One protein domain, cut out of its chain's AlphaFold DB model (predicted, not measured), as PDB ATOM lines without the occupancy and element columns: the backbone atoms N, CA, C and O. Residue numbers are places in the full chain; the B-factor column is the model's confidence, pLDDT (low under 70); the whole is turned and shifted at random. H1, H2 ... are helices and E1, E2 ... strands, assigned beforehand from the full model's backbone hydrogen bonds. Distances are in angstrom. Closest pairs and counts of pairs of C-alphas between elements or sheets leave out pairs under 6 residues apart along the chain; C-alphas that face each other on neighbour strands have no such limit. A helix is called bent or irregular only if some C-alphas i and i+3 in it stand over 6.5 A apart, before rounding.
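This is residues 494 to 557 of the 558 residues of an uncharacterized protein of Betaproteobacteria bacterium UKL13-2 (UniProt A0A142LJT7). The chain makes an open, winding course of three separate helices, with the short H2 in the middle, H1 on one side of it and H3 on another, and few contacts between them. At one end, residues 494 to 501 make a loop that folds back so that the first two residues pair with the strand E1, which leads into H1; at the far end, residues 545 to 557 make a looped tail with no named element. The printed part has 64 residues with one named strand and three named helices, in the order E1, H1, H2, H3. The class is mostly helix, though only 29 residues, under half, are in named elements. The whole is only just compact, close to loose, with a radius of gyration of the C-alphas of 12.9 A and spans of 37 by 27 by 15 A.

The printed part begins with a short pairing: residues 494 to 495 are antiparallel to residues 502 to 504 of E1, the strand of residues 502 to 505. E1 pairs with no named strand. It meets H1, the helix of residues 506 to 516, only through their link, which is tight, with 0 residues between them. A short link of 10 residues leads from H1 to H2, the helix of residues 527 to 530. H1 and H2 are close but not clearly touching, with 1 pair of C-alphas within 8 A: those of Leu 513 and Leu 528, 7.0 A apart. Their centres are 12.0 A apart. A tight link of 4 residues leads on to H3, the helix of residues 535 to 544. H2 and H3 are also close but not clearly touching, with 2 pairs of C-alphas within 8 A, and their centres are 11.0 A apart. The closest C-alphas of H2 and H3 are those of Arg 530 and Arg 538, 5.7 A apart. H1 and H3 are apart, and E1 is apart from both H2 and H3. In H1 and H3 every O i to N i+4 pair is within hydrogen-bond range. H2, with four residues, is too short for such a pair, but its 1 pair of O i and N i+3 is within range.

E1 begins at C-alpha 502, at (386.349, 395.275, 290.833), and runs from Ala 502 to Thr 505. H1, from Arg 506 to Leu 516, is the longest helix, with 11 residues and 15.4 A from first to last C-alpha; its C-alpha 506 is at (385.719, 402.071, 298.218). H2, from Ser 527 to Arg 530, measures 5.4 A. H3, from Ala 535 to Ser 544, has 10 residues and measures 14.4 A, ending at C-alpha 544, at (368.236, 382.626, 293.093). No helix is bent or irregular.

The two C-alphas farthest apart are those of Lys 507 in H1 and Thr 553 in the stretch after H3, 37.7 A. The first and last printed C-alphas, of Phe 494 and Ile 557, are 29.9 A apart. The printed part has no cut, and no link between its named elements is long. The C-alphas of residues 545 to 557, 13 residues, lie 12 to 21 A from the mean of the C-alphas. The mean pLDDT of the printed part is 81.6. The model's confidence is low, under 70, at 14 residues, namely residue 525 and residues 545 to 557, while H1 has a mean pLDDT of 90.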
ATOM      1  N   PHE A 494     386.702 398.791 295.594       91.50
ATOM      2  CA  PHE A 494     385.641 397.971 296.150       91.50
ATOM      3  C   PHE A 494     385.442 396.776 295.227       91.50
ATOM      4  O   PHE A 494     385.069 396.948 294.067       91.50
ATOM      5  N   ASN A 495     385.653 395.575 295.755       92.75
ATOM      6  CA  ASN A 495     385.455 394.334 295.020       92.75
ATOM      7  C   ASN A 495     384.088 393.740 295.351       92.75
ATOM      8  O   ASN A 495     383.619 393.835 296.487       92.75
ATOM      9  N   CYS A 496     383.464 393.111 294.360       93.19
ATOM     10  CA  CYS A 496     382.210 392.399 294.499       93.19
ATOM     11  C   CYS A 496     382.289 391.393 295.652       93.19
ATOM     12  O   CYS A 496     383.178 390.545 295.681       93.19
ATOM     13  N   ILE A 497     381.314 391.430 296.565       93.88
ATOM     14  CA  ILE A 497     381.272 390.508 297.715       93.88
ATOM     15  C   ILE A 497     380.982 389.045 297.333       93.88
ATOM     16  O   ILE A 497     381.033 388.178 298.199       93.88
ATOM     17  N   SER A 498     380.645 388.778 296.065       93.06
ATOM     18  CA  SER A 498     380.329 387.443 295.543       93.06
ATOM     19  C   SER A 498     381.467 386.882 294.681       93.06
ATOM     20  O   SER A 498     382.055 385.867 295.043       93.06
ATOM     21  N   CYS A 499     381.840 387.556 293.586       94.00
ATOM     22  CA  CYS A 499     382.891 387.074 292.675       94.00
ATOM     23  C   CYS A 499     384.283 387.687 292.905       94.00
ATOM     24  O   CYS A 499     385.257 387.198 292.340       94.00
ATOM     25  N   GLY A 500     384.402 388.759 293.694       91.06
ATOM     26  CA  GLY A 500     385.672 389.461 293.918       91.06
ATOM     27  C   GLY A 500     386.110 390.420 292.801       91.06
ATOM     28  O   GLY A 500     387.153 391.054 292.939       91.06
ATOM     29  N   GLU A 501     385.332 390.569 291.727       89.06
ATOM     30  CA  GLU A 501     385.629 391.500 290.630       89.06
ATOM     31  C   GLU A 501     385.524 392.971 291.068       89.06
ATOM     32  O   GLU A 501     384.690 393.316 291.908       89.06
ATOM     33  N   ALA A 502     386.357 393.851 290.507       86.44
ATOM     34  CA  ALA A 502     386.349 395.275 290.833       86.44
ATOM     35  C   ALA A 502     385.019 395.931 290.419       86.44
ATOM     36  O   ALA A 502     384.654 395.953 289.248       86.44
ATOM     37  N   LEU A 503     384.296 396.487 291.393       86.44
ATOM     38  CA  LEU A 503     382.974 397.089 291.208       86.44
ATOM     39  C   LEU A 503     383.031 398.616 291.089       86.44
ATOM     40  O   LEU A 503     382.217 399.234 290.408       86.44
ATOM     41  N   GLY A 504     383.958 399.240 291.807       85.62
ATOM     42  CA  GLY A 504     384.065 400.689 291.899       85.62
ATOM     43  C   GLY A 504     385.079 401.097 292.955       85.62
ATOM     44  O   GLY A 504     385.912 400.297 293.380       85.62
ATOM     45  N   THR A 505     385.019 402.345 293.406       89.81
ATOM     46  CA  THR A 505     385.925 402.844 294.446       89.81
ATOM     47  C   THR A 505     385.327 402.634 295.835       89.81
ATOM     48  O   THR A 505     384.118 402.786 296.025       89.81
ATOM     49  N   ARG A 506     386.162 402.293 296.829       91.25
ATOM     50  CA  ARG A 506     385.719 402.071 298.218       91.25
ATOM     51  C   ARG A 506     384.909 403.251 298.748       91.25
ATOM     52  O   ARG A 506     383.774 403.072 299.174       91.25
ATOM     53  N   LYS A 507     385.460 404.463 298.621       92.12
ATOM     54  CA  LYS A 507     384.807 405.704 299.064       92.12
ATOM     55  C   LYS A 507     383.440 405.935 298.409       92.12
ATOM     56  O   LYS A 507     382.530 406.401 299.090       92.12
ATOM     57  N   LEU A 508     383.273 405.613 297.123       90.94
ATOM     58  CA  LEU A 508     381.992 405.783 296.434       90.94
ATOM     59  C   LEU A 508     380.938 404.818 296.976       90.94
ATOM     60  O   LEU A 508     379.824 405.247 297.280       90.94
ATOM     61  N   ILE A 509     381.284 403.535 297.102       90.56
ATOM     62  CA  ILE A 509     380.353 402.514 297.589       90.56
ATOM     63  C   ILE A 509     379.971 402.792 299.044       90.56
ATOM     64  O   ILE A 509     378.783 402.794 299.361       90.56
ATOM     65  N   ASP A 510     380.935 403.121 299.903       90.81
ATOM     66  CA  ASP A 510     380.672 403.430 301.311       90.81
ATOM     67  C   ASP A 510     379.770 404.673 301.454       90.81
ATOM     68  O   ASP A 510     378.797 404.657 302.212       90.81
ATOM     69  N   ALA A 511     380.024 405.730 300.671       88.69
ATOM     70  CA  ALA A 511     379.187 406.930 300.663       88.69
ATOM     71  C   ALA A 511     377.766 406.654 300.143       88.69
ATOM     72  O   ALA A 511     376.791 407.162 300.701       88.69
ATOM     73  N   MET A 512     377.633 405.841 299.091       90.12
ATOM     74  CA  MET A 512     376.336 405.426 298.554       90.12
ATOM     75  C   MET A 512     375.552 404.607 299.586       90.12
ATOM     76  O   MET A 512     374.387 404.909 299.839       90.12
ATOM     77  N   LEU A 513     376.180 403.607 300.214       89.81
ATOM     78  CA  LEU A 513     375.551 402.777 301.243       89.81
ATOM     79  C   LEU A 513     375.111 403.615 302.444       89.81
ATOM     80  O   LEU A 513     373.980 403.464 302.898       89.81
ATOM     81  N   GLY A 514     375.949 404.549 302.906       88.25
ATOM     82  CA  GLY A 514     375.596 405.473 303.984       88.25
ATOM     83  C   GLY A 514     374.376 406.342 303.654       88.25
ATOM     84  O   GLY A 514     373.488 406.490 304.491       88.25
ATOM     85  N   LYS A 515     374.286 406.866 302.421       86.44
ATOM     86  CA  LYS A 515     373.139 407.675 301.961       86.44
ATOM     87  C   LYS A 515     371.856 406.841 301.787       86.44
ATOM     88  O   LYS A 515     370.767 407.353 302.032       86.44
ATOM     89  N   LEU A 516     371.964 405.576 301.370       88.00
ATOM     90  CA  LEU A 516     370.812 404.716 301.063       88.00
ATOM     91  C   LEU A 516     370.300 403.889 302.250       88.00
ATOM     92  O   LEU A 516     369.134 403.499 302.236       88.00
ATOM     93  N   ALA A 517     371.118 403.646 303.278       83.19
ATOM     94  CA  ALA A 517     370.756 402.801 304.419       83.19
ATOM     95  C   ALA A 517     369.483 403.259 305.158       83.19
ATOM     96  O   ALA A 517     368.761 402.433 305.709       83.19
ATOM     97  N   GLY A 518     369.181 404.561 305.148       79.88
ATOM     98  CA  GLY A 518     367.973 405.123 305.762       79.88
ATOM     99  C   GLY A 518     366.739 405.174 304.853       79.88
ATOM    100  O   GLY A 518     365.679 405.608 305.297       79.88
ATOM    101  N   HIS A 519     366.844 404.779 303.581       85.25
ATOM    102  CA  HIS A 519     365.753 404.924 302.617       85.25
ATOM    103  C   HIS A 519     364.809 403.710 302.656       85.25
ATOM    104  O   HIS A 519     365.258 402.563 302.716       85.25
ATOM    105  N   SER A 520     363.494 403.945 302.590       83.69
ATOM    106  CA  SER A 520     362.444 402.919 302.745       83.69
ATOM    107  C   SER A 520     362.583 401.740 301.770       83.69
ATOM    108  O   SER A 520     362.388 400.591 302.151       83.69
ATOM    109  N   MET A 521     363.004 402.014 300.534       77.31
ATOM    110  CA  MET A 521     363.225 400.996 299.494       77.31
ATOM    111  C   MET A 521     364.381 400.017 299.779       77.31
ATOM    112  O   MET A 521     364.447 398.973 299.138       77.31
ATOM    113  N   PHE A 522     365.281 400.329 300.718       80.75
ATOM    114  CA  PHE A 522     366.459 399.508 301.050       80.75
ATOM    115  C   PHE A 522     366.391 398.911 302.466       80.75
ATOM    116  O   PHE A 522     367.408 398.512 303.026       80.75
ATOM    117  N   GLN A 523     365.191 398.836 303.051       75.81
ATOM    118  CA  GLN A 523     364.972 398.212 304.364       75.81
ATOM    119  C   GLN A 523     364.770 396.691 304.283       75.81
ATOM    120  O   GLN A 523     364.820 396.006 305.301       75.81
ATOM    121  N   ALA A 524     364.544 396.147 303.082       74.25
ATOM    122  CA  ALA A 524     364.414 394.708 302.881       74.25
ATOM    123  C   ALA A 524     365.748 393.987 303.132       74.25
ATOM    124  O   ALA A 524     366.820 394.477 302.752       74.25
ATOM    125  N   GLU A 525     365.682 392.801 303.736       69.94
ATOM    126  CA  GLU A 525     366.858 391.997 304.062       69.94
ATOM    127  C   GLU A 525     367.678 391.679 302.797       69.94
ATOM    128  O   GLU A 525     367.145 391.338 301.742       69.94
ATOM    129  N   GLY A 526     368.999 391.876 302.863       74.06
ATOM    130  CA  GLY A 526     369.909 391.639 301.733       74.06
ATOM    131  C   GLY A 526     369.922 392.714 300.632       74.06
ATOM    132  O   GLY A 526     370.791 392.671 299.761       74.06
ATOM    133  N   SER A 527     369.048 393.726 300.670       78.50
ATOM    134  CA  SER A 527     369.006 394.794 299.648       78.50
ATOM    135  C   SER A 527     370.306 395.616 299.570       78.50
ATOM    136  O   SER A 527     370.832 395.833 298.478       78.50
ATOM    137  N   LEU A 528     370.901 395.987 300.710       83.38
ATOM    138  CA  LEU A 528     372.198 396.683 300.763       83.38
ATOM    139  C   LEU A 528     373.388 395.792 300.365       83.38
ATOM    140  O   LEU A 528     374.407 396.303 299.900       83.38
ATOM    141  N   LYS A 529     373.280 394.464 300.524       87.38
ATOM    142  CA  LYS A 529     374.318 393.522 300.068       87.38
ATOM    143  C   LYS A 529     374.359 393.450 298.543       87.38
ATOM    144  O   LYS A 529     375.441 393.442 297.971       87.38
ATOM    145  N   ARG A 530     373.204 393.494 297.874       87.56
ATOM    146  CA  ARG A 530     373.126 393.508 296.402       87.56
ATOM    147  C   ARG A 530     373.755 394.744 295.765       87.56
ATOM    148  O   ARG A 530     374.261 394.659 294.652       87.56
ATOM    149  N   LEU A 531     373.771 395.877 296.468       88.00
ATOM    150  CA  LEU A 531     374.488 397.081 296.024       88.00
ATOM    151  C   LEU A 531     376.018 396.928 296.065       88.00
ATOM    152  O   LEU A 531     376.725 397.738 295.477       88.00
ATOM    153  N   GLN A 532     376.520 395.898 296.749       91.69
ATOM    154  CA  GLN A 532     377.938 395.544 296.842       91.69
ATOM    155  C   GLN A 532     378.314 394.396 295.884       91.69
ATOM    156  O   GLN A 532     379.422 393.858 295.961       91.69
ATOM    157  N   MET A 533     377.397 393.984 294.999       92.81
ATOM    158  CA  MET A 533     377.613 392.940 293.996       92.81
ATOM    159  C   MET A 533     377.794 393.546 292.593       92.81
ATOM    160  O   MET A 533     377.229 394.601 292.308       92.81
ATOM    161  N   CYS A 534     378.556 392.883 291.710       91.69
ATOM    162  CA  CYS A 534     378.636 393.274 290.300       91.69
ATOM    163  C   CYS A 534     377.306 393.025 289.581       91.69
ATOM    164  O   CYS A 534     376.415 392.368 290.128       91.69
ATOM    165  N   ALA A 535     377.167 393.570 288.369       89.50
ATOM    166  CA  ALA A 535     375.937 393.458 287.587       89.50
ATOM    167  C   ALA A 535     375.487 391.993 287.444       89.50
ATOM    168  O   ALA A 535     374.328 391.685 287.718       89.50
ATOM    169  N   ASP A 536     376.423 391.087 287.150       92.31
ATOM    170  CA  ASP A 536     376.135 389.665 286.960       92.31
ATOM    171  C   ASP A 536     375.764 388.970 288.273       92.31
ATOM    172  O   ASP A 536     374.704 388.351 288.375       92.31
ATOM    173  N   CYS A 537     376.578 389.122 289.324       92.44
ATOM    174  CA  CYS A 537     376.284 388.524 290.630       92.44
ATOM    175  C   CYS A 537     374.971 389.038 291.226       92.44
ATOM    176  O   CYS A 537     374.277 388.281 291.900       92.44
ATOM    177  N   ARG A 538     374.607 390.299 290.966       89.62
ATOM    178  CA  ARG A 538     373.328 390.863 291.400       89.62
ATOM    179  C   ARG A 538     372.149 390.209 290.680       89.62
ATOM    180  O   ARG A 538     371.142 389.941 291.327       89.62
ATOM    181  N   VAL A 539     372.263 389.943 289.377       88.31
ATOM    182  CA  VAL A 539     371.232 389.207 288.623       88.31
ATOM    183  C   VAL A 539     371.119 387.772 289.136       88.31
ATOM    184  O   VAL A 539     370.009 387.300 289.371       88.31
ATOM    185  N   VAL A 540     372.250 387.101 289.377       88.56
ATOM    186  CA  VAL A 540     372.274 385.743 289.944       88.56
ATOM    187  C   VAL A 540     371.588 385.704 291.311       88.56
ATOM    188  O   VAL A 540     370.743 384.839 291.532       88.56
ATOM    189  N   ASP A 541     371.899 386.645 292.205       86.19
ATOM    190  CA  ASP A 541     371.281 386.737 293.533       86.19
ATOM    191  C   ASP A 541     369.766 386.983 293.442       86.19
ATOM    192  O   ASP A 541     368.996 386.268 294.078       86.19
ATOM    193  N   MET A 542     369.326 387.911 292.582       82.44
ATOM    194  CA  MET A 542     367.899 388.194 292.361       82.44
ATOM    195  C   MET A 542     367.127 386.977 291.838       82.44
ATOM    196  O   MET A 542     366.031 386.695 292.308       82.44
ATOM    197  N   MET A 543     367.698 386.225 290.893       81.75
ATOM    198  CA  MET A 543     367.041 385.036 290.333       81.75
ATOM    199  C   MET A 543     367.069 383.833 291.283       81.75
ATOM    200  O   MET A 543     366.192 382.978 291.224       81.75
ATOM    201  N   SER A 544     368.075 383.750 292.158       78.50
ATOM    202  CA  SER A 544     368.236 382.626 293.093       78.50
ATOM    203  C   SER A 544     367.451 382.816 294.394       78.50
ATOM    204  O   SER A 544     367.246 381.860 295.147       78.50
ATOM    205  N   ASN A 545     367.019 384.043 294.691       69.19
ATOM    206  CA  ASN A 545     366.332 384.370 295.929       69.19
ATOM    207  C   ASN A 545     364.819 384.104 295.831       69.19
ATOM    208  O   ASN A 545     364.024 384.976 295.488       69.19
ATOM    209  N   LYS A 546     364.419 382.891 296.231       64.06
ATOM    210  CA  LYS A 546     363.025 382.391 296.238       64.06
ATOM    211  C   LYS A 546     362.033 383.171 297.117       64.06
ATOM    212  O   LYS A 546     360.856 382.830 297.172       64.06
ATOM    213  N   HIS A 547     362.500 384.182 297.848       61.53
ATOM    214  CA  HIS A 547     361.671 385.035 298.706       61.53
ATOM    215  C   HIS A 547     361.359 386.394 298.057       61.53
ATOM    216  O   HIS A 547     360.640 387.198 298.650       61.53
ATOM    217  N   GLU A 548     361.876 386.676 296.854       61.22
ATOM    218  CA  GLU A 548     361.557 387.914 296.141       61.22
ATOM    219  C   GLU A 548     360.201 387.836 295.451       61.22
ATOM    220  O   GLU A 548     359.866 386.860 294.787       61.22
ATOM    221  N   MET A 549     359.412 388.897 295.595       59.47
ATOM    222  CA  MET A 549     358.109 389.025 294.955       59.47
ATOM    223  C   MET A 549     358.295 389.440 293.493       59.47
ATOM    224  O   MET A 549     358.871 390.488 293.202       59.47
ATOM    225  N   SER A 550     357.770 388.647 292.566       56.66
ATOM    226  CA  SER A 550     357.701 388.993 291.151       56.66
ATOM    227  C   SER A 550     356.891 390.271 290.957       56.66
ATOM    228  O   SER A 550     355.743 390.371 291.387       56.66
ATOM    229  N   ILE A 551     357.465 391.239 290.244       57.69
ATOM    230  CA  ILE A 551     356.794 392.504 289.906       57.69
ATOM    231  C   ILE A 551     355.609 392.253 288.952       57.69
ATOM    232  O   ILE A 551     354.650 393.018 288.934       57.69
ATOM    233  N   LEU A 552     355.649 391.156 288.186       56.00
ATOM    234  CA  LEU A 552     354.608 390.782 287.226       56.00
ATOM    235  C   LEU A 552     353.454 390.002 287.867       56.00
ATOM    236  O   LEU A 552     352.324 390.098 287.397       56.00
ATOM    237  N   THR A 553     353.727 389.208 288.907       66.50
ATOM    238  CA  THR A 553     352.727 388.294 289.490       66.50
ATOM    239  C   THR A 553     352.384 388.592 290.946       66.50
ATOM    240  O   THR A 553     351.427 388.019 291.463       66.50
ATOM    241  N   GLY A 554     353.136 389.468 291.619       59.09
ATOM    242  CA  GLY A 554     352.949 389.797 293.034       59.09
ATOM    243  C   GLY A 554     353.125 388.602 293.978       59.09
ATOM    244  O   GLY A 554     352.631 388.646 295.100       59.09
ATOM    245  N   LYS A 555     353.773 387.524 293.521       63.88
ATOM    246  CA  LYS A 555     354.035 386.286 294.273       63.88
ATOM    247  C   LYS A 555     355.542 386.025 294.358       63.88
ATOM    248  O   LYS A 555     356.255 386.526 293.489       63.88
ATOM    249  N   PRO A 556     356.026 385.242 295.342       58.53
ATOM    250  CA  PRO A 556     357.416 384.796 295.372       58.53
ATOM    251  C   PRO A 556     357.825 384.149 294.040       58.53
ATOM    252  O   PRO A 556     357.023 383.435 293.436       58.53
ATOM    253  N   ILE A 557     359.033 384.441 293.565       58.72
ATOM    254  CA  ILE A 557     359.623 383.823 292.371       58.72
ATOM    255  C   ILE A 557     359.931 382.350 292.716       58.72
ATOM    256  O   ILE A 557     360.720 382.095 293.625       58.72
TER     257      ILE A 557